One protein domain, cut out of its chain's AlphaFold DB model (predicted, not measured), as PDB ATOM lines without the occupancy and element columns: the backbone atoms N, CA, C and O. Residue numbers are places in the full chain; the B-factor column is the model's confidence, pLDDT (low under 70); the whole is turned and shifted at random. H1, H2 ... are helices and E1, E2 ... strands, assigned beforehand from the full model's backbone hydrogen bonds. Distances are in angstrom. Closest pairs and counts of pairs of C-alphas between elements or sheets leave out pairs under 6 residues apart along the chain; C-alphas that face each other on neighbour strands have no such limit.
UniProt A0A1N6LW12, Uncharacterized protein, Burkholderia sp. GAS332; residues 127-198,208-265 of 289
ATOM      1  N   ALA A 127     211.192 165.424 202.255       95.62
ATOM      2  CA  ALA A 127     209.967 165.977 202.807       95.62
ATOM      3  C   ALA A 127     210.291 166.979 203.920       95.62
ATOM      4  O   ALA A 127     211.229 166.788 204.701       95.62
ATOM      5  N   GLY A 128     209.478 168.017 204.034       94.56
ATOM      6  CA  GLY A 128     209.585 169.036 205.061       94.56
ATOM      7  C   GLY A 128     208.277 169.784 205.246       94.56
ATOM      8  O   GLY A 128     207.251 169.441 204.663       94.56
ATOM      9  N   LYS A 129     208.320 170.798 206.097       95.19
ATOM     10  CA  LYS A 129     207.159 171.554 206.540       95.19
ATOM     11  C   LYS A 129     207.444 173.032 206.387       95.19
ATOM     12  O   LYS A 129     208.445 173.515 206.911       95.19
ATOM     13  N   MET A 130     206.543 173.741 205.717       95.19
ATOM     14  CA  MET A 130     206.438 175.186 205.851       95.19
ATOM     15  C   MET A 130     205.637 175.479 207.116       95.19
ATOM     16  O   MET A 130     204.534 174.958 207.296       95.19
ATOM     17  N   ILE A 131     206.215 176.285 207.998       96.06
ATOM     18  CA  ILE A 131     205.671 176.569 209.318       96.06
ATOM     19  C   ILE A 131     205.536 178.078 209.469       96.06
ATOM     20  O   ILE A 131     206.514 178.795 209.284       96.06
ATOM     21  N   GLU A 132     204.346 178.545 209.840       95.75
ATOM     22  CA  GLU A 132     204.078 179.932 210.221       95.75
ATOM     23  C   GLU A 132     203.656 179.972 211.692       95.75
ATOM     24  O   GLU A 132     202.546 179.569 212.039       95.75
ATOM     25  N   ALA A 133     204.544 180.435 212.575       94.69
ATOM     26  CA  ALA A 133     204.198 180.638 213.982       94.69
ATOM     27  C   ALA A 133     203.235 181.820 214.128       94.69
ATOM     28  O   ALA A 133     203.421 182.858 213.495       94.69
ATOM     29  N   LEU A 134     202.235 181.668 214.997       92.44
ATOM     30  CA  LEU A 134     201.175 182.647 215.202       92.44
ATOM     31  C   LEU A 134     201.069 183.083 216.667       92.44
ATOM     32  O   LEU A 134     201.011 182.252 217.583       92.44
ATOM     33  N   TRP A 135     200.941 184.391 216.873       89.62
ATOM     34  CA  TRP A 135     200.381 184.969 218.094       89.62
ATOM     35  C   TRP A 135     198.855 185.068 218.004       89.62
ATOM     36  O   TRP A 135     198.278 185.099 216.919       89.62
ATOM     37  N   GLY A 136     198.199 185.125 219.166       87.38
ATOM     38  CA  GLY A 136     196.763 185.406 219.274       87.38
ATOM     39  C   GLY A 136     195.816 184.246 218.946       87.38
ATOM     40  O   GLY A 136     194.601 184.414 219.053       87.38
ATOM     41  N   VAL A 137     196.336 183.062 218.593       90.00
ATOM     42  CA  VAL A 137     195.519 181.884 218.231       90.00
ATOM     43  C   VAL A 137     195.981 180.598 218.933       90.00
ATOM     44  O   VAL A 137     196.296 179.610 218.275       90.00
ATOM     45  N   PRO A 138     196.024 180.546 220.275       91.62
ATOM     46  CA  PRO A 138     196.445 179.325 220.950       91.62
ATOM     47  C   PRO A 138     195.536 178.143 220.583       91.62
ATOM     48  O   PRO A 138     194.310 178.264 220.494       91.62
ATOM     49  N   VAL A 139     196.143 176.972 220.408       91.94
ATOM     50  CA  VAL A 139     195.441 175.700 220.217       91.94
ATOM     51  C   VAL A 139     195.977 174.684 221.211       91.94
ATOM     52  O   VAL A 139     197.165 174.677 221.512       91.94
ATOM     53  N   ALA A 140     195.092 173.846 221.750       92.12
ATOM     54  CA  ALA A 140     195.472 172.793 222.693       92.12
ATOM     55  C   ALA A 140     195.885 171.486 221.994       92.12
ATOM     56  O   ALA A 140     196.484 170.619 222.616       92.12
ATOM     57  N   GLN A 141     195.518 171.331 220.721       94.00
ATOM     58  CA  GLN A 141     195.756 170.139 219.913       94.00
ATOM     59  C   GLN A 141     195.766 170.516 218.430       94.00
ATOM     60  O   GLN A 141     195.294 171.596 218.062       94.00
ATOM     61  N   GLU A 142     196.260 169.611 217.586       96.62
ATOM     62  CA  GLU A 142     196.168 169.741 216.131       96.62
ATOM     63  C   GLU A 142     194.706 169.901 215.673       96.62
ATOM     64  O   GLU A 142     193.811 169.151 216.082       96.62
ATOM     65  N   ILE A 143     194.472 170.873 214.789       95.25
ATOM     66  CA  ILE A 143     193.203 171.088 214.091       95.25
ATOM     67  C   ILE A 143     193.508 171.193 212.596       95.25
ATOM     68  O   ILE A 143     194.303 172.022 212.157       95.25
ATOM     69  N   THR A 144     192.849 170.361 211.795       96.31
ATOM     70  CA  THR A 144     192.907 170.472 210.333       96.31
ATOM     71  C   THR A 144     191.987 171.607 209.883       96.31
ATOM     72  O   THR A 144     190.784 171.547 210.130       96.31
ATOM     73  N   LEU A 145     192.549 172.644 209.256       93.94
ATOM     74  CA  LEU A 145     191.801 173.817 208.785       93.94
ATOM     75  C   LEU A 145     191.364 173.651 207.327       93.94
ATOM     76  O   LEU A 145     190.241 173.990 206.963       93.94
ATOM     77  N   THR A 146     192.249 173.101 206.495       94.00
ATOM     78  CA  THR A 146     191.990 172.789 205.084       94.00
ATOM     79  C   THR A 146     192.558 171.411 204.742       94.00
ATOM     80  O   THR A 146     193.111 170.725 205.597       94.00
ATOM     81  N   LYS A 147     192.456 170.985 203.475       93.31
ATOM     82  CA  LYS A 147     193.077 169.729 203.018       93.31
ATOM     83  C   LYS A 147     194.607 169.718 203.166       93.31
ATOM     84  O   LYS A 147     195.175 168.635 203.262       93.31
ATOM     85  N   SER A 148     195.255 170.884 203.151       94.81
ATOM     86  CA  SER A 148     196.719 171.029 203.155       94.81
ATOM     87  C   SER A 148     197.272 171.767 204.373       94.81
ATOM     88  O   SER A 148     198.461 171.644 204.652       94.81
ATOM     89  N   VAL A 149     196.435 172.513 205.104       97.62
ATOM     90  CA  VAL A 149     196.861 173.358 206.225       97.62
ATOM     91  C   VAL A 149     196.270 172.856 207.533       97.62
ATOM     92  O   VAL A 149     195.056 172.663 207.676       97.62
ATOM     93  N   LYS A 150     197.149 172.713 208.519       97.69
ATOM     94  CA  LYS A 150     196.811 172.395 209.904       97.69
ATOM     95  C   LYS A 150     197.278 173.525 210.808       97.69
ATOM     96  O   LYS A 150     198.271 174.175 210.503       97.69
ATOM     97  N   ILE A 151     196.598 173.724 211.929       97.19
ATOM     98  CA  ILE A 151     197.115 174.510 213.049       97.19
ATOM     99  C   ILE A 151     197.464 173.557 214.189       97.19
ATOM    100  O   ILE A 151     196.672 172.679 214.533       97.19
ATOM    101  N   VAL A 152     198.657 173.708 214.754       97.38
ATOM    102  CA  VAL A 152     199.183 172.849 215.822       97.38
ATOM    103  C   VAL A 152     199.712 173.693 216.982       97.38
ATOM    104  O   VAL A 152     200.072 174.858 216.772       97.38
ATOM    105  N   PRO A 153     199.779 173.141 218.205       96.50
ATOM    106  CA  PRO A 153     200.526 173.762 219.290       96.50
ATOM    107  C   PRO A 153     201.991 173.947 218.878       96.50
ATOM    108  O   PRO A 153     202.596 173.037 218.316       96.50
ATOM    109  N   LEU A 154     202.590 175.106 219.179       94.06
ATOM    110  CA  LEU A 154     203.999 175.355 218.832       94.06
ATOM    111  C   LEU A 154     204.927 174.320 219.494       94.06
ATOM    112  O   LEU A 154     205.939 173.928 218.916       94.06
ATOM    113  N   ALA A 155     204.558 173.856 220.691       93.19
ATOM    114  CA  ALA A 155     205.289 172.841 221.443       93.19
ATOM    115  C   ALA A 155     205.439 171.514 220.675       93.19
ATOM    116  O   ALA A 155     206.492 170.887 220.789       93.19
ATOM    117  N   ASP A 156     204.452 171.153 219.849       94.25
ATOM    118  CA  ASP A 156     204.399 169.882 219.112       94.25
ATOM    119  C   ASP A 156     205.263 169.891 217.840       94.25
ATOM    120  O   ASP A 156     205.463 168.857 217.201       94.25
ATOM    121  N   LEU A 157     205.787 171.055 217.443       92.69
ATOM    122  CA  LEU A 157     206.698 171.151 216.307       92.69
ATOM    123  C   LEU A 157     208.068 170.541 216.633       92.69
ATOM    124  O   LEU A 157     208.519 170.643 217.776       92.69
ATOM    125  N   PRO A 158     208.791 169.998 215.635       86.31
ATOM    126  CA  PRO A 158     210.167 169.559 215.822       86.31
ATOM    127  C   PRO A 158     211.056 170.670 216.382       86.31
ATOM    128  O   PRO A 158     210.950 171.835 215.982       86.31
ATOM    129  N   ASP A 159     211.966 170.304 217.282       83.94
ATOM    130  CA  ASP A 159     212.961 171.243 217.776       83.94
ATOM    131  C   ASP A 159     213.956 171.609 216.675       83.94
ATOM    132  O   ASP A 159     214.470 170.771 215.934       83.94
ATOM    133  N   GLY A 160     214.248 172.900 216.578       80.12
ATOM    134  CA  GLY A 160     215.138 173.452 215.569       80.12
ATOM    135  C   GLY A 160     215.619 174.839 215.977       80.12
ATOM    136  O   GLY A 160     215.066 175.420 216.912       80.12
ATOM    137  N   PRO A 161     216.651 175.381 215.311       78.38
ATOM    138  CA  PRO A 161     217.154 176.721 215.606       78.38
ATOM    139  C   PRO A 161     216.065 177.802 215.556       78.38
ATOM    140  O   PRO A 161     216.031 178.677 216.413       78.38
ATOM    141  N   GLN A 162     215.138 177.711 214.597       85.31
ATOM    142  CA  GLN A 162     214.038 178.664 214.422       85.31
ATOM    143  C   GLN A 162     213.015 178.582 215.562       85.31
ATOM    144  O   GLN A 162     212.634 179.615 216.106       85.31
ATOM    145  N   LYS A 163     212.615 177.365 215.968       87.69
ATOM    146  CA  LYS A 163     211.711 177.158 217.113       87.69
ATOM    147  C   LYS A 163     212.365 177.621 218.415       87.69
ATOM    148  O   LYS A 163     211.741 178.373 219.151       87.69
ATOM    149  N   ARG A 164     213.630 177.251 218.650       82.81
ATOM    150  CA  ARG A 164     214.406 177.676 219.828       82.81
ATOM    151  C   ARG A 164     214.558 179.184 219.914       82.81
ATOM    152  O   ARG A 164     214.384 179.761 220.972       82.81
ATOM    153  N   MET A 165     214.773 179.854 218.787       77.12
ATOM    154  CA  MET A 165     214.771 181.315 218.757       77.12
ATOM    155  C   MET A 165     213.417 181.913 219.159       77.12
ATOM    156  O   MET A 165     213.389 183.054 219.580       77.12
ATOM    157  N   LEU A 166     212.302 181.195 219.023       79.38
ATOM    158  CA  LEU A 166     210.995 181.665 219.480       79.38
ATOM    159  C   LEU A 166     210.674 181.237 220.910       79.38
ATOM    160  O   LEU A 166     209.880 181.904 221.552       79.38
ATOM    161  N   THR A 167     211.225 180.129 221.400       79.38
ATOM    162  CA  THR A 167     210.919 179.584 222.734       79.38
ATOM    163  C   THR A 167     211.907 180.029 223.800       79.38
ATOM    164  O   THR A 167     211.513 180.265 224.935       79.38
ATOM    165  N   ASP A 168     213.172 180.169 223.417       69.88
ATOM    166  CA  ASP A 168     214.304 180.422 224.310       69.88
ATOM    167  C   ASP A 168     214.727 181.897 224.252       69.88
ATOM    168  O   ASP A 168     215.668 182.317 224.929       69.88
ATOM    169  N   TYR A 169     214.047 182.701 223.424       65.81
ATOM    170  CA  TYR A 169     214.235 184.141 223.411       65.81
ATOM    171  C   TYR A 169     213.958 184.702 224.799       65.81
ATOM    172  O   TYR A 169     212.890 184.478 225.370       65.81
ATOM    173  N   GLN A 170     214.898 185.486 225.323       59.16
ATOM    174  CA  GLN A 170     214.629 186.331 226.476       59.16
ATOM    175  C   GLN A 170     213.735 187.485 226.020       59.16
ATOM    176  O   GLN A 170     214.200 188.581 225.709       59.16
ATOM    177  N   PHE A 171     212.439 187.200 225.920       56.66
ATOM    178  CA  PHE A 171     211.396 188.176 225.648       56.66
ATOM    179  C   PHE A 171     211.544 189.361 226.625       56.66
ATOM    180  O   PHE A 171     211.553 189.176 227.842       56.66
ATOM    181  N   GLY A 172     211.748 190.567 226.079       49.31
ATOM    182  CA  GLY A 172     212.044 191.798 226.822       49.31
ATOM    183  C   GLY A 172     213.523 192.191 226.969       49.31
ATOM    184  O   GLY A 172     213.794 193.257 227.513       49.31
ATOM    185  N   ALA A 173     214.470 191.387 226.473       51.53
ATOM    186  CA  ALA A 173     215.913 191.678 226.506       51.53
ATOM    187  C   ALA A 173     216.482 192.150 225.150       51.53
ATOM    188  O   ALA A 173     217.696 192.147 224.947       51.53
ATOM    189  N   SER A 174     215.621 192.505 224.189       52.25
ATOM    190  CA  SER A 174     216.064 192.938 222.861       52.25
ATOM    191  C   SER A 174     216.565 194.382 222.874       52.25
ATOM    192  O   SER A 174     215.838 195.275 223.298       52.25
ATOM    193  N   ASP A 175     217.725 194.624 222.264       51.22
ATOM    194  CA  ASP A 175     218.184 195.964 221.856       51.22
ATOM    195  C   ASP A 175     217.459 196.467 220.578       51.22
ATOM    196  O   ASP A 175     217.987 197.292 219.828       51.22
ATOM    197  N   SER A 176     216.267 195.941 220.259       55.19
ATOM    198  CA  SER A 176     215.468 196.415 219.124       55.19
ATOM    199  C   SER A 176     214.963 197.827 219.398       55.19
ATOM    200  O   SER A 176     214.322 198.093 220.412       55.19
ATOM    201  N   VAL A 177     215.181 198.733 218.444       48.25
ATOM    202  CA  VAL A 177     214.630 200.100 218.479       48.25
ATOM    203  C   VAL A 177     213.093 200.086 218.398       48.25
ATOM    204  O   VAL A 177     212.432 201.030 218.824       48.25
ATOM    205  N   LEU A 178     212.514 199.001 217.876       52.09
ATOM    206  CA  LEU A 178     211.076 198.769 217.800       52.09
ATOM    207  C   LEU A 178     210.700 197.724 218.849       52.09
ATOM    208  O   LEU A 178     210.604 196.542 218.530       52.09
ATOM    209  N   MET A 179     210.547 198.163 220.098       62.25
ATOM    210  CA  MET A 179     210.064 197.312 221.184       62.25
ATOM    211  C   MET A 179     208.532 197.286 221.163       62.25
ATOM    212  O   MET A 179     207.876 198.326 221.260       62.25
ATOM    213  N   THR A 180     207.952 196.103 221.016       69.50
ATOM    214  CA  THR A 180     206.510 195.886 220.867       69.50
ATOM    215  C   THR A 180     205.996 194.934 221.938       69.50
ATOM    216  O   THR A 180     206.759 194.187 222.544       69.50
ATOM    217  N   SER A 181     204.682 194.912 222.174       70.00
ATOM    218  CA  SER A 181     204.088 193.971 223.141       70.00
ATOM    219  C   SER A 181     204.322 192.493 222.781       70.00
ATOM    220  O   SER A 181     204.256 191.624 223.653       70.00
ATOM    221  N   LEU A 182     204.637 192.209 221.513       74.06
ATOM    222  CA  LEU A 182     204.970 190.876 221.014       74.06
ATOM    223  C   LEU A 182     206.377 190.432 221.432       74.06
ATOM    224  O   LEU A 182     206.621 189.234 221.540       74.06
ATOM    225  N   ASP A 183     207.263 191.369 221.781       70.31
ATOM    226  CA  ASP A 183     208.590 191.059 222.329       70.31
ATOM    227  C   ASP A 183     208.528 190.528 223.762       70.31
ATOM    228  O   ASP A 183     209.560 190.162 224.311       70.31
ATOM    229  N   PHE A 184     207.339 190.468 224.365       70.12
ATOM    230  CA  PHE A 184     207.111 189.972 225.724       70.12
ATOM    231  C   PHE A 184     206.245 188.709 225.771       70.12
ATOM    232  O   PHE A 184     206.029 188.155 226.848       70.12
ATOM    233  N   VAL A 185     205.723 188.249 224.630       77.19
ATOM    234  CA  VAL A 185     204.794 187.116 224.573       77.19
ATOM    235  C   VAL A 185     205.239 186.126 223.517       77.19
ATOM    236  O   VAL A 185     205.441 186.466 222.359       77.19
ATOM    237  N   GLN A 186     205.321 184.861 223.906       83.69
ATOM    238  CA  GLN A 186     205.681 183.781 223.003       83.69
ATOM    239  C   GLN A 186     204.498 183.364 222.102       83.69
ATOM    240  O   GLN A 186     203.368 183.242 222.596       83.69
ATOM    241  N   PRO A 187     204.722 183.061 220.807       89.38
ATOM    242  CA  PRO A 187     203.731 182.367 219.985       89.38
ATOM    243  C   PRO A 187     203.361 181.006 220.597       89.38
ATOM    244  O   PRO A 187     204.231 180.258 221.036       89.38
ATOM    245  N   LYS A 188     202.072 180.652 220.615       91.31
ATOM    246  CA  LYS A 188     201.584 179.394 221.233       91.31
ATOM    247  C   LYS A 188     201.153 178.342 220.206       91.31
ATOM    248  O   LYS A 188     200.910 177.189 220.553       91.31
ATOM    249  N   SER A 189     201.070 178.723 218.938       95.06
ATOM    250  CA  SER A 189     200.544 177.903 217.844       95.06
ATOM    251  C   SER A 189     201.312 178.158 216.558       95.06
ATOM    252  O   SER A 189     201.938 179.210 216.414       95.06
ATOM    253  N   ALA A 190     201.196 177.253 215.595       97.31
ATOM    254  CA  ALA A 190     201.680 177.475 214.243       97.31
ATOM    255  C   ALA A 190     200.756 176.852 213.197       97.31
ATOM    256  O   ALA A 190     200.167 175.796 213.437       97.31
ATOM    257  N   LEU A 191     200.669 177.488 212.032       97.81
ATOM    258  CA  LEU A 191     200.174 176.848 210.822       97.81
ATOM    259  C   LEU A 191     201.277 175.984 210.219       97.81
ATOM    260  O   LEU A 191     202.445 176.373 210.211       97.81
ATOM    261  N   VAL A 192     200.895 174.820 209.709       97.75
ATOM    262  CA  VAL A 192     201.803 173.834 209.128       97.75
ATOM    263  C   VAL A 192     201.238 173.346 207.805       97.75
ATOM    264  O   VAL A 192     200.066 172.965 207.722       97.75
ATOM    265  N   LEU A 193     202.106 173.321 206.797       96.81
ATOM    266  CA  LEU A 193     201.856 172.731 205.492       96.81
ATOM    267  C   LEU A 193     203.029 171.819 205.109       96.81
ATOM    268  O   LEU A 193     204.191 172.209 205.213       96.81
ATOM    269  N   GLU A 194     202.718 170.597 204.680       95.62
ATOM    270  CA  GLU A 194     203.707 169.593 204.264       95.62
ATOM    271  C   GLU A 194     204.154 169.829 202.815       95.62
ATOM    272  O   GLU A 194     203.338 170.136 201.946       95.62
ATOM    273  N   ARG A 195     205.443 169.625 202.538       93.38
ATOM    274  CA  ARG A 195     206.045 169.767 201.208       93.38
ATOM    275  C   ARG A 195     207.107 168.729 200.920       93.38
ATOM    276  O   ARG A 195     207.723 168.174 201.826       93.38
ATOM    277  N   ILE A 196     207.355 168.526 199.631       93.12
ATOM    278  CA  ILE A 196     208.481 167.751 199.119       93.12
ATOM    279  C   ILE A 196     209.347 168.697 198.300       93.12
ATOM    280  O   ILE A 196     208.859 169.270 197.333       93.12
ATOM    281  N   VAL A 197     210.617 168.796 198.678       92.19
ATOM    282  CA  VAL A 197     211.633 169.542 197.941       92.19
ATOM    283  C   VAL A 197     212.347 168.588 196.998       92.19
ATOM    284  O   VAL A 197     212.950 167.607 197.445       92.19
ATOM    285  N   GLU A 198     212.272 168.861 195.700       91.56
ATOM    286  CA  GLU A 198     212.933 168.097 194.644       91.56
ATOM    287  C   GLU A 198     213.292 169.041 193.483       91.56
ATOM    288  O   GLU A 198     212.390 169.645 192.913       91.56
ATOM    289  N   HIS A 208     218.898 175.176 185.945       54.00
ATOM    290  CA  HIS A 208     218.332 176.513 185.875       54.00
ATOM    291  C   HIS A 208     217.221 176.618 186.919       54.00
ATOM    292  O   HIS A 208     216.286 175.827 186.850       54.00
ATOM    293  N   ASN A 209     217.365 177.567 187.860       56.34
ATOM    294  CA  ASN A 209     216.382 177.974 188.873       56.34
ATOM    295  C   ASN A 209     214.994 177.404 188.583       56.34
ATOM    296  O   ASN A 209     214.339 177.893 187.656       56.34
ATOM    297  N   ASP A 210     214.571 176.392 189.343       64.94
ATOM    298  CA  ASP A 210     213.236 175.821 189.220       64.94
ATOM    299  C   ASP A 210     212.213 176.887 189.636       64.94
ATOM    300  O   ASP A 210     211.825 177.038 190.796       64.94
ATOM    301  N   LYS A 211     211.839 177.721 188.661       66.31
ATOM    302  CA  LYS A 211     210.893 178.819 188.846       66.31
ATOM    303  C   LYS A 211     209.532 178.282 189.259       66.31
ATOM    304  O   LYS A 211     208.764 179.038 189.843       66.31
ATOM    305  N   ASP A 212     209.223 177.029 188.944       73.06
ATOM    306  CA  ASP A 212     207.941 176.427 189.266       73.06
ATOM    307  C   ASP A 212     207.928 175.933 190.715       73.06
ATOM    308  O   ASP A 212     206.962 176.226 191.423       73.06
ATOM    309  N   GLY A 213     209.035 175.363 191.207       77.00
ATOM    310  CA  GLY A 213     209.260 175.118 192.637       77.00
ATOM    311  C   GLY A 213     209.132 176.395 193.475       77.00
ATOM    312  O   GLY A 213     208.331 176.455 194.408       77.00
ATOM    313  N   ALA A 214     209.807 177.477 193.071       83.62
ATOM    314  CA  ALA A 214     209.723 178.757 193.779       83.62
ATOM    315  C   ALA A 214     208.311 179.378 193.733       83.62
ATOM    316  O   ALA A 214     207.828 179.891 194.741       83.62
ATOM    317  N   LYS A 215     207.609 179.323 192.590       87.31
ATOM    318  CA  LYS A 215     206.207 179.780 192.493       87.31
ATOM    319  C   LYS A 215     205.296 178.983 193.414       87.31
ATOM    320  O   LYS A 215     204.486 179.586 194.114       87.31
ATOM    321  N   GLY A 216     205.443 177.655 193.409       88.50
ATOM    322  CA  GLY A 216     204.778 176.776 194.358       88.50
ATOM    323  C   GLY A 216     205.050 177.279 195.765       88.50
ATOM    324  O   GLY A 216     204.101 177.601 196.478       88.50
ATOM    325  N   TYR A 217     206.332 177.492 196.104       89.50
ATOM    326  CA  TYR A 217     206.762 177.973 197.412       89.50
ATOM    327  C   TYR A 217     205.946 179.172 197.899       89.50
ATOM    328  O   TYR A 217     205.310 179.095 198.955       89.50
ATOM    329  N   PHE A 218     205.922 180.234 197.094       90.56
ATOM    330  CA  PHE A 218     205.217 181.480 197.391       90.56
ATOM    331  C   PHE A 218     203.691 181.340 197.393       90.56
ATOM    332  O   PHE A 218     203.022 182.071 198.126       90.56
ATOM    333  N   ALA A 219     203.126 180.413 196.615       93.06
ATOM    334  CA  ALA A 219     201.691 180.139 196.639       93.06
ATOM    335  C   ALA A 219     201.249 179.587 198.002       93.06
ATOM    336  O   ALA A 219     200.283 180.098 198.565       93.06
ATOM    337  N   ASP A 220     201.989 178.641 198.592       94.19
ATOM    338  CA  ASP A 220     201.630 178.166 199.940       94.19
ATOM    339  C   ASP A 220     201.942 179.215 201.012       94.19
ATOM    340  O   ASP A 220     201.168 179.358 201.952       94.19
ATOM    341  N   GLU A 221     203.005 180.019 200.855       92.50
ATOM    342  CA  GLU A 221     203.246 181.160 201.754       92.50
ATOM    343  C   GLU A 221     202.070 182.157 201.706       92.50
ATOM    344  O   GLU A 221     201.665 182.702 202.733       92.50
ATOM    345  N   THR A 222     201.471 182.365 200.531       93.62
ATOM    346  CA  THR A 222     200.260 183.183 200.369       93.62
ATOM    347  C   THR A 222     199.058 182.520 201.038       93.62
ATOM    348  O   THR A 222     198.376 183.170 201.829       93.62
ATOM    349  N   LEU A 223     198.852 181.217 200.819       95.44
ATOM    350  CA  LEU A 223     197.773 180.441 201.434       95.44
ATOM    351  C   LEU A 223     197.819 180.491 202.968       95.44
ATOM    352  O   LEU A 223     196.784 180.681 203.604       95.44
ATOM    353  N   LEU A 224     198.998 180.356 203.587       95.56
ATOM    354  CA  LEU A 224     199.120 180.477 205.045       95.56
ATOM    355  C   LEU A 224     198.721 181.882 205.536       95.56
ATOM    356  O   LEU A 224     198.096 182.022 206.590       95.56
ATOM    357  N   GLY A 225     198.990 182.917 204.735       93.19
ATOM    358  CA  GLY A 225     198.570 184.289 205.014       93.19
ATOM    359  C   GLY A 225     197.055 184.464 204.928       93.19
ATOM    360  O   GLY A 225     196.453 185.070 205.814       93.19
ATOM    361  N   GLU A 226     196.423 183.874 203.912       93.94
ATOM    362  CA  GLU A 226     194.962 183.855 203.767       93.94
ATOM    363  C   GLU A 226     194.284 183.117 204.927       93.94
ATOM    364  O   GLU A 226     193.292 183.599 205.475       93.94
ATOM    365  N   VAL A 227     194.843 181.981 205.361       94.81
ATOM    366  CA  VAL A 227     194.352 181.242 206.534       94.81
ATOM    367  C   VAL A 227     194.509 182.075 207.806       94.81
ATOM    368  O   VAL A 227     193.571 182.160 208.597       94.81
ATOM    369  N   THR A 228     195.655 182.735 207.992       93.00
ATOM    370  CA  THR A 228     195.893 183.646 209.124       93.00
ATOM    371  C   THR A 228     194.857 184.769 209.156       93.00
ATOM    372  O   THR A 228     194.276 185.039 210.206       93.00
ATOM    373  N   LEU A 229     194.553 185.374 208.004       90.62
ATOM    374  CA  LEU A 229     193.506 186.386 207.886       90.62
ATOM    375  C   LEU A 229     192.120 185.809 208.202       90.62
ATOM    376  O   LEU A 229     191.365 186.417 208.958       90.62
ATOM    377  N   ALA A 230     191.779 184.628 207.686       92.12
ATOM    378  CA  ALA A 230     190.485 183.995 207.938       92.12
ATOM    379  C   ALA A 230     190.254 183.681 209.429       92.12
ATOM    380  O   ALA A 230     189.122 183.761 209.910       92.12
ATOM    381  N   LEU A 231     191.317 183.389 210.189       90.69
ATOM    382  CA  LEU A 231     191.233 183.152 211.635       90.69
ATOM    383  C   LEU A 231     190.750 184.380 212.429       90.69
ATOM    384  O   LEU A 231     190.242 184.206 213.536       90.69
ATOM    385  N   THR A 232     190.820 185.596 211.868       87.75
ATOM    386  CA  THR A 232     190.261 186.815 212.493       87.75
ATOM    387  C   THR A 232     188.744 186.739 212.688       87.75
ATOM    388  O   THR A 232     188.204 187.352 213.609       87.75
ATOM    389  N   VAL A 233     188.046 185.949 211.862       86.88
ATOM    390  CA  VAL A 233     186.587 185.775 211.928       86.88
ATOM    391  C   VAL A 233     186.176 184.977 213.173       86.88
ATOM    392  O   VAL A 233     185.065 185.132 213.683       86.88
ATOM    393  N   VAL A 234     187.075 184.148 213.714       78.56
ATOM    394  CA  VAL A 234     186.817 183.319 214.900       78.56
ATOM    395  C   VAL A 234     187.160 184.117 216.163       78.56
ATOM    396  O   VAL A 234     188.187 183.910 216.815       78.56
ATOM    397  N   GLY A 235     186.295 185.081 216.485       68.06
ATOM    398  CA  GLY A 235     186.555 186.108 217.495       68.06
ATOM    399  C   GLY A 235     186.442 185.682 218.974       68.06
ATOM    400  O   GLY A 235     186.022 184.558 219.280       68.06
ATOM    401  N   PRO A 236     186.784 186.609 219.897       71.88
ATOM    402  CA  PRO A 236     187.671 187.756 219.673       71.88
ATOM    403  C   PRO A 236     189.118 187.244 219.640       71.88
ATOM    404  O   PRO A 236     189.558 186.674 220.630       71.88
ATOM    405  N   ARG A 237     189.829 187.366 218.512       75.50
ATOM    406  CA  ARG A 237     191.235 186.945 218.348       75.50
ATOM    407  C   ARG A 237     191.928 187.857 217.348       75.50
ATOM    408  O   ARG A 237     191.322 188.249 216.354       75.50
ATOM    409  N   VAL A 238     193.200 188.155 217.595       84.81
ATOM    410  CA  VAL A 238     194.051 188.918 216.674       84.81
ATOM    411  C   VAL A 238     195.191 187.998 216.229       84.81
ATOM    412  O   VAL A 238     196.225 187.961 216.896       84.81
ATOM    413  N   PRO A 239     194.994 187.181 215.174       88.69
ATOM    414  CA  PRO A 239     196.057 186.361 214.607       88.69
ATOM    415  C   PRO A 239     197.167 187.245 214.039       88.69
ATOM    416  O   PRO A 239     196.909 188.104 213.197       88.69
ATOM    417  N   ILE A 240     198.403 187.024 214.482       88.56
ATOM    418  CA  ILE A 240     199.573 187.763 213.994       88.56
ATOM    419  C   ILE A 240     200.673 186.772 213.631       88.56
ATOM    420  O   ILE A 240     201.042 185.927 214.446       88.56
ATOM    421  N   SER A 241     201.199 186.899 212.414       89.88
ATOM    422  CA  SER A 241     202.350 186.132 211.938       89.88
ATOM    423  C   SER A 241     203.613 186.525 212.699       89.88
ATOM    424  O   SER A 241     203.966 187.703 212.730       89.88
ATOM    425  N   ALA A 242     204.288 185.544 213.294       88.12
ATOM    426  CA  ALA A 242     205.575 185.737 213.950       88.12
ATOM    427  C   ALA A 242     206.726 185.538 212.976       88.12
ATOM    428  O   ALA A 242     207.357 186.490 212.528       88.12
ATOM    429  N   TYR A 243     206.979 184.286 212.614       89.12
ATOM    430  CA  TYR A 243     207.964 183.942 211.606       89.12
ATOM    431  C   TYR A 243     207.462 182.776 210.777       89.12
ATOM    432  O   TYR A 243     206.766 181.890 211.276       89.12
ATOM    433  N   ILE A 244     207.893 182.775 209.524       91.94
ATOM    434  CA  ILE A 244     207.714 181.696 208.570       91.94
ATOM    435  C   ILE A 244     209.079 181.063 208.327       91.94
ATOM    436  O   ILE A 244     210.054 181.767 208.045       91.94
ATOM    437  N   TRP A 245     209.163 179.744 208.436       93.19
ATOM    438  CA  TRP A 245     210.374 178.993 208.122       93.19
ATOM    439  C   TRP A 245     210.045 177.624 207.534       93.19
ATOM    440  O   TRP A 245     208.904 177.163 207.573       93.19
ATOM    441  N   PHE A 246     211.075 176.976 206.997       93.38
ATOM    442  CA  PHE A 246     211.000 175.608 206.511       93.38
ATOM    443  C   PHE A 246     211.789 174.669 207.428       93.38
ATOM    444  O   PHE A 246     212.872 175.021 207.903       93.38
ATOM    445  N   ALA A 247     211.251 173.479 207.685       93.31
ATOM    446  CA  ALA A 247     211.922 172.435 208.452       93.31
ATOM    447  C   ALA A 247     211.789 171.083 207.745       93.31
ATOM    448  O   ALA A 247     210.680 170.600 207.518       93.31
ATOM    449  N   TYR A 248     212.911 170.453 207.418       94.12
ATOM    450  CA  TYR A 248     212.937 169.099 206.878       94.12
ATOM    451  C   TYR A 248     212.528 168.075 207.936       94.12
ATOM    452  O   TYR A 248     212.877 168.186 209.111       94.12
ATOM    453  N   SER A 249     211.807 167.049 207.490       93.88
ATOM    454  CA  SER A 249     211.395 165.933 208.344       93.88
ATOM    455  C   SER A 249     212.537 164.948 208.606       93.88
ATOM    456  O   SER A 249     212.538 164.297 209.646       93.88
ATOM    457  N   ASP A 250     213.503 164.829 207.685       94.12
ATOM    458  CA  ASP A 250     214.715 164.023 207.893       94.12
ATOM    459  C   ASP A 250     215.729 164.821 208.743       94.12
ATOM    460  O   ASP A 250     216.210 165.866 208.282       94.12
ATOM    461  N   PRO A 251     216.095 164.350 209.953       92.00
ATOM    462  CA  PRO A 251     217.054 165.028 210.824       92.00
ATOM    463  C   PRO A 251     218.442 165.214 210.201       92.00
ATOM    464  O   PRO A 251     219.125 166.190 210.515       92.00
ATOM    465  N   ASP A 252     218.868 164.306 209.320       94.12
ATOM    466  CA  ASP A 252     220.165 164.395 208.653       94.12
ATOM    467  C   ASP A 252     220.179 165.542 207.641       94.12
ATOM    468  O   ASP A 252     221.144 166.307 207.597       94.12
ATOM    469  N   ILE A 253     219.095 165.701 206.874       94.44
ATOM    470  CA  ILE A 253     218.937 166.824 205.941       94.44
ATOM    471  C   ILE A 253     218.757 168.129 206.712       94.44
ATOM    472  O   ILE A 253     219.427 169.116 206.407       94.44
ATOM    473  N   GLN A 254     217.926 168.125 207.759       92.56
ATOM    474  CA  GLN A 254     217.728 169.294 208.615       92.56
ATOM    475  C   GLN A 254     219.052 169.775 209.219       92.56
ATOM    476  O   GLN A 254     219.301 170.977 209.294       92.56
ATOM    477  N   PHE A 255     219.925 168.851 209.623       91.69
ATOM    478  CA  PHE A 255     221.255 169.185 210.116       91.69
ATOM    479  C   PHE A 255     222.171 169.745 209.015       91.69
ATOM    480  O   PHE A 255     222.896 170.708 209.257       91.69
ATOM    481  N   ALA A 256     222.108 169.214 207.789       92.25
ATOM    482  CA  ALA A 256     222.900 169.719 206.664       92.25
ATOM    483  C   ALA A 256     222.581 171.183 206.309       92.25
ATOM    484  O   ALA A 256     223.473 171.926 205.888       92.25
ATOM    485  N   VAL A 257     221.335 171.618 206.525       89.88
ATOM    486  CA  VAL A 257     220.887 172.995 206.261       89.88
ATOM    487  C   VAL A 257     220.899 173.902 207.500       89.88
ATOM    488  O   VAL A 257     220.647 175.097 207.390       89.88
ATOM    489  N   SER A 258     221.237 173.389 208.688       80.06
ATOM    490  CA  SER A 258     220.970 174.073 209.965       80.06
ATOM    491  C   SER A 258     221.782 175.344 210.243       80.06
ATOM    492  O   SER A 258     221.487 176.034 211.212       80.06
ATOM    493  N   SER A 259     222.832 175.651 209.469       68.88
ATOM    494  CA  SER A 259     223.540 176.950 209.605       68.88
ATOM    495  C   SER A 259     222.731 178.092 209.002       68.88
ATOM    496  O   SER A 259     222.981 179.258 209.297       68.88
ATOM    497  N   ILE A 260     221.752 177.757 208.166       67.94
ATOM    498  CA  ILE A 260     220.904 178.718 207.494       67.94
ATOM    499  C   ILE A 260     219.658 178.824 208.357       67.94
ATOM    500  O   ILE A 260     218.680 178.096 208.203       67.94
ATOM    501  N   ASN A 261     219.704 179.759 209.304       65.00
ATOM    502  CA  ASN A 261     218.563 180.146 210.136       65.00
ATOM    503  C   ASN A 261     217.569 181.003 209.333       65.00
ATOM    504  O   ASN A 261     217.138 182.069 209.788       65.00
ATOM    505  N   GLY A 262     217.259 180.547 208.115       74.75
ATOM    506  CA  GLY A 262     216.341 181.181 207.188       74.75
ATOM    507  C   GLY A 262     214.971 181.275 207.831       74.75
ATOM    508  O   GLY A 262     214.378 180.267 208.217       74.75
ATOM    509  N   ARG A 263     214.508 182.508 207.992       81.38
ATOM    510  CA  ARG A 263     213.179 182.838 208.484       81.38
ATOM    511  C   ARG A 263     212.731 184.120 207.817       81.38
ATOM    512  O   ARG A 263     213.551 184.987 207.508       81.38
ATOM    513  N   ARG A 264     211.432 184.230 207.607       82.69
ATOM    514  CA  ARG A 264     210.790 185.410 207.040       82.69
ATOM    515  C   ARG A 264     209.760 185.903 208.036       82.69
ATOM    516  O   ARG A 264     209.207 185.114 208.792       82.69
ATOM    517  N   MET A 265     209.531 187.203 208.056       79.12
ATOM    518  CA  MET A 265     208.442 187.812 208.806       79.12
ATOM    519  C   MET A 265     207.576 188.549 207.797       79.12
ATOM    520  O   MET A 265     208.105 189.163 206.866       79.12
TER     521      MET A 265
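This is residues 127 to 198 and 208 to 265 of the 289 residues of an uncharacterized protein of Burkholderia sp. GAS332 (UniProt A0A1N6LW12). A strongly twisted sheet of four antiparallel strands has the long helix H3 running along one face. The short helix H1 covers part of the opposite face, over E1 and E4, while H4 only grazes the sheet and H2 is not on it. The printed part has 130 residues, with four named helices and four named strands in the order E1, E2, H1, H2, E3, H3, E4, H4; the sheet's order is E2, E3, E1, E4, and the class is mixed, helices and strands. The whole is compact, with a radius of gyration of the C-alphas of 15.1 A and spans of 43 by 34 by 27 A.

E1 holds residues 127 to 135 and begins with C-alpha 127 at (209.967, 165.977, 202.807), 26.2 A from C-alpha 135. E2, residues 149 to 153, comes next, followed by H1, residues 161 to 167, and H2, residues 181 to 184. E3, residues 189 to 197, is 24.3 A long. H3, residues 211 to 233, begins with C-alpha 211 at (210.893, 178.819, 188.846) and measures 34.2 A. E4, residues 240 to 248, measures 24.0 A. H4, residues 251 to 257, ends with C-alpha 257 at (220.887, 172.995, 206.261).

E1 and E4 are antiparallel at 163 degrees, with N 129 and O 247 2.8 A apart, within hydrogen-bond range. E3 and E1 are antiparallel at 159 degrees, with N 128 and O 195 at 2.8 A. E2 and E3 are antiparallel at 131 degrees, with N 192 and O 150 at 2.8 A. E2 and E4 are the edge strands. H3 is on the sheet at a height of 9.1 A, over E3 and E1, and runs along the strands, at 17 degrees to E3 on the local plane; the closest C-alphas of E3 and H3 are those of Leu 191 and Leu 224, 6.9 A apart. H1 is on the opposite face at a height of 9.8 A, over E1 and only just over E4, where 3 of its C-alphas fall. The closest C-alphas of E4 and H4 are those of Tyr 248 and Gln 254, 5.1 A apart. H2 and H3 are apart. In H1 and H4 every O i to N i+4 pair is within hydrogen-bond range, in H3 17 of 19 are, and H2 is too short for such a pair.

The C-alphas of His 208 and Pro 236, the two farthest apart, are 47.0 A apart. Residues 199 to 207 are not printed, and the gap from C-alpha 198 to C-alpha 208 is 13.3 A. The links E1 to E2 and H1 to H2 are long. Mean pLDDT of the printed part is 84.6; it is under 70 at residues 168 to 180, 208 to 211, 235 and 259 to 261.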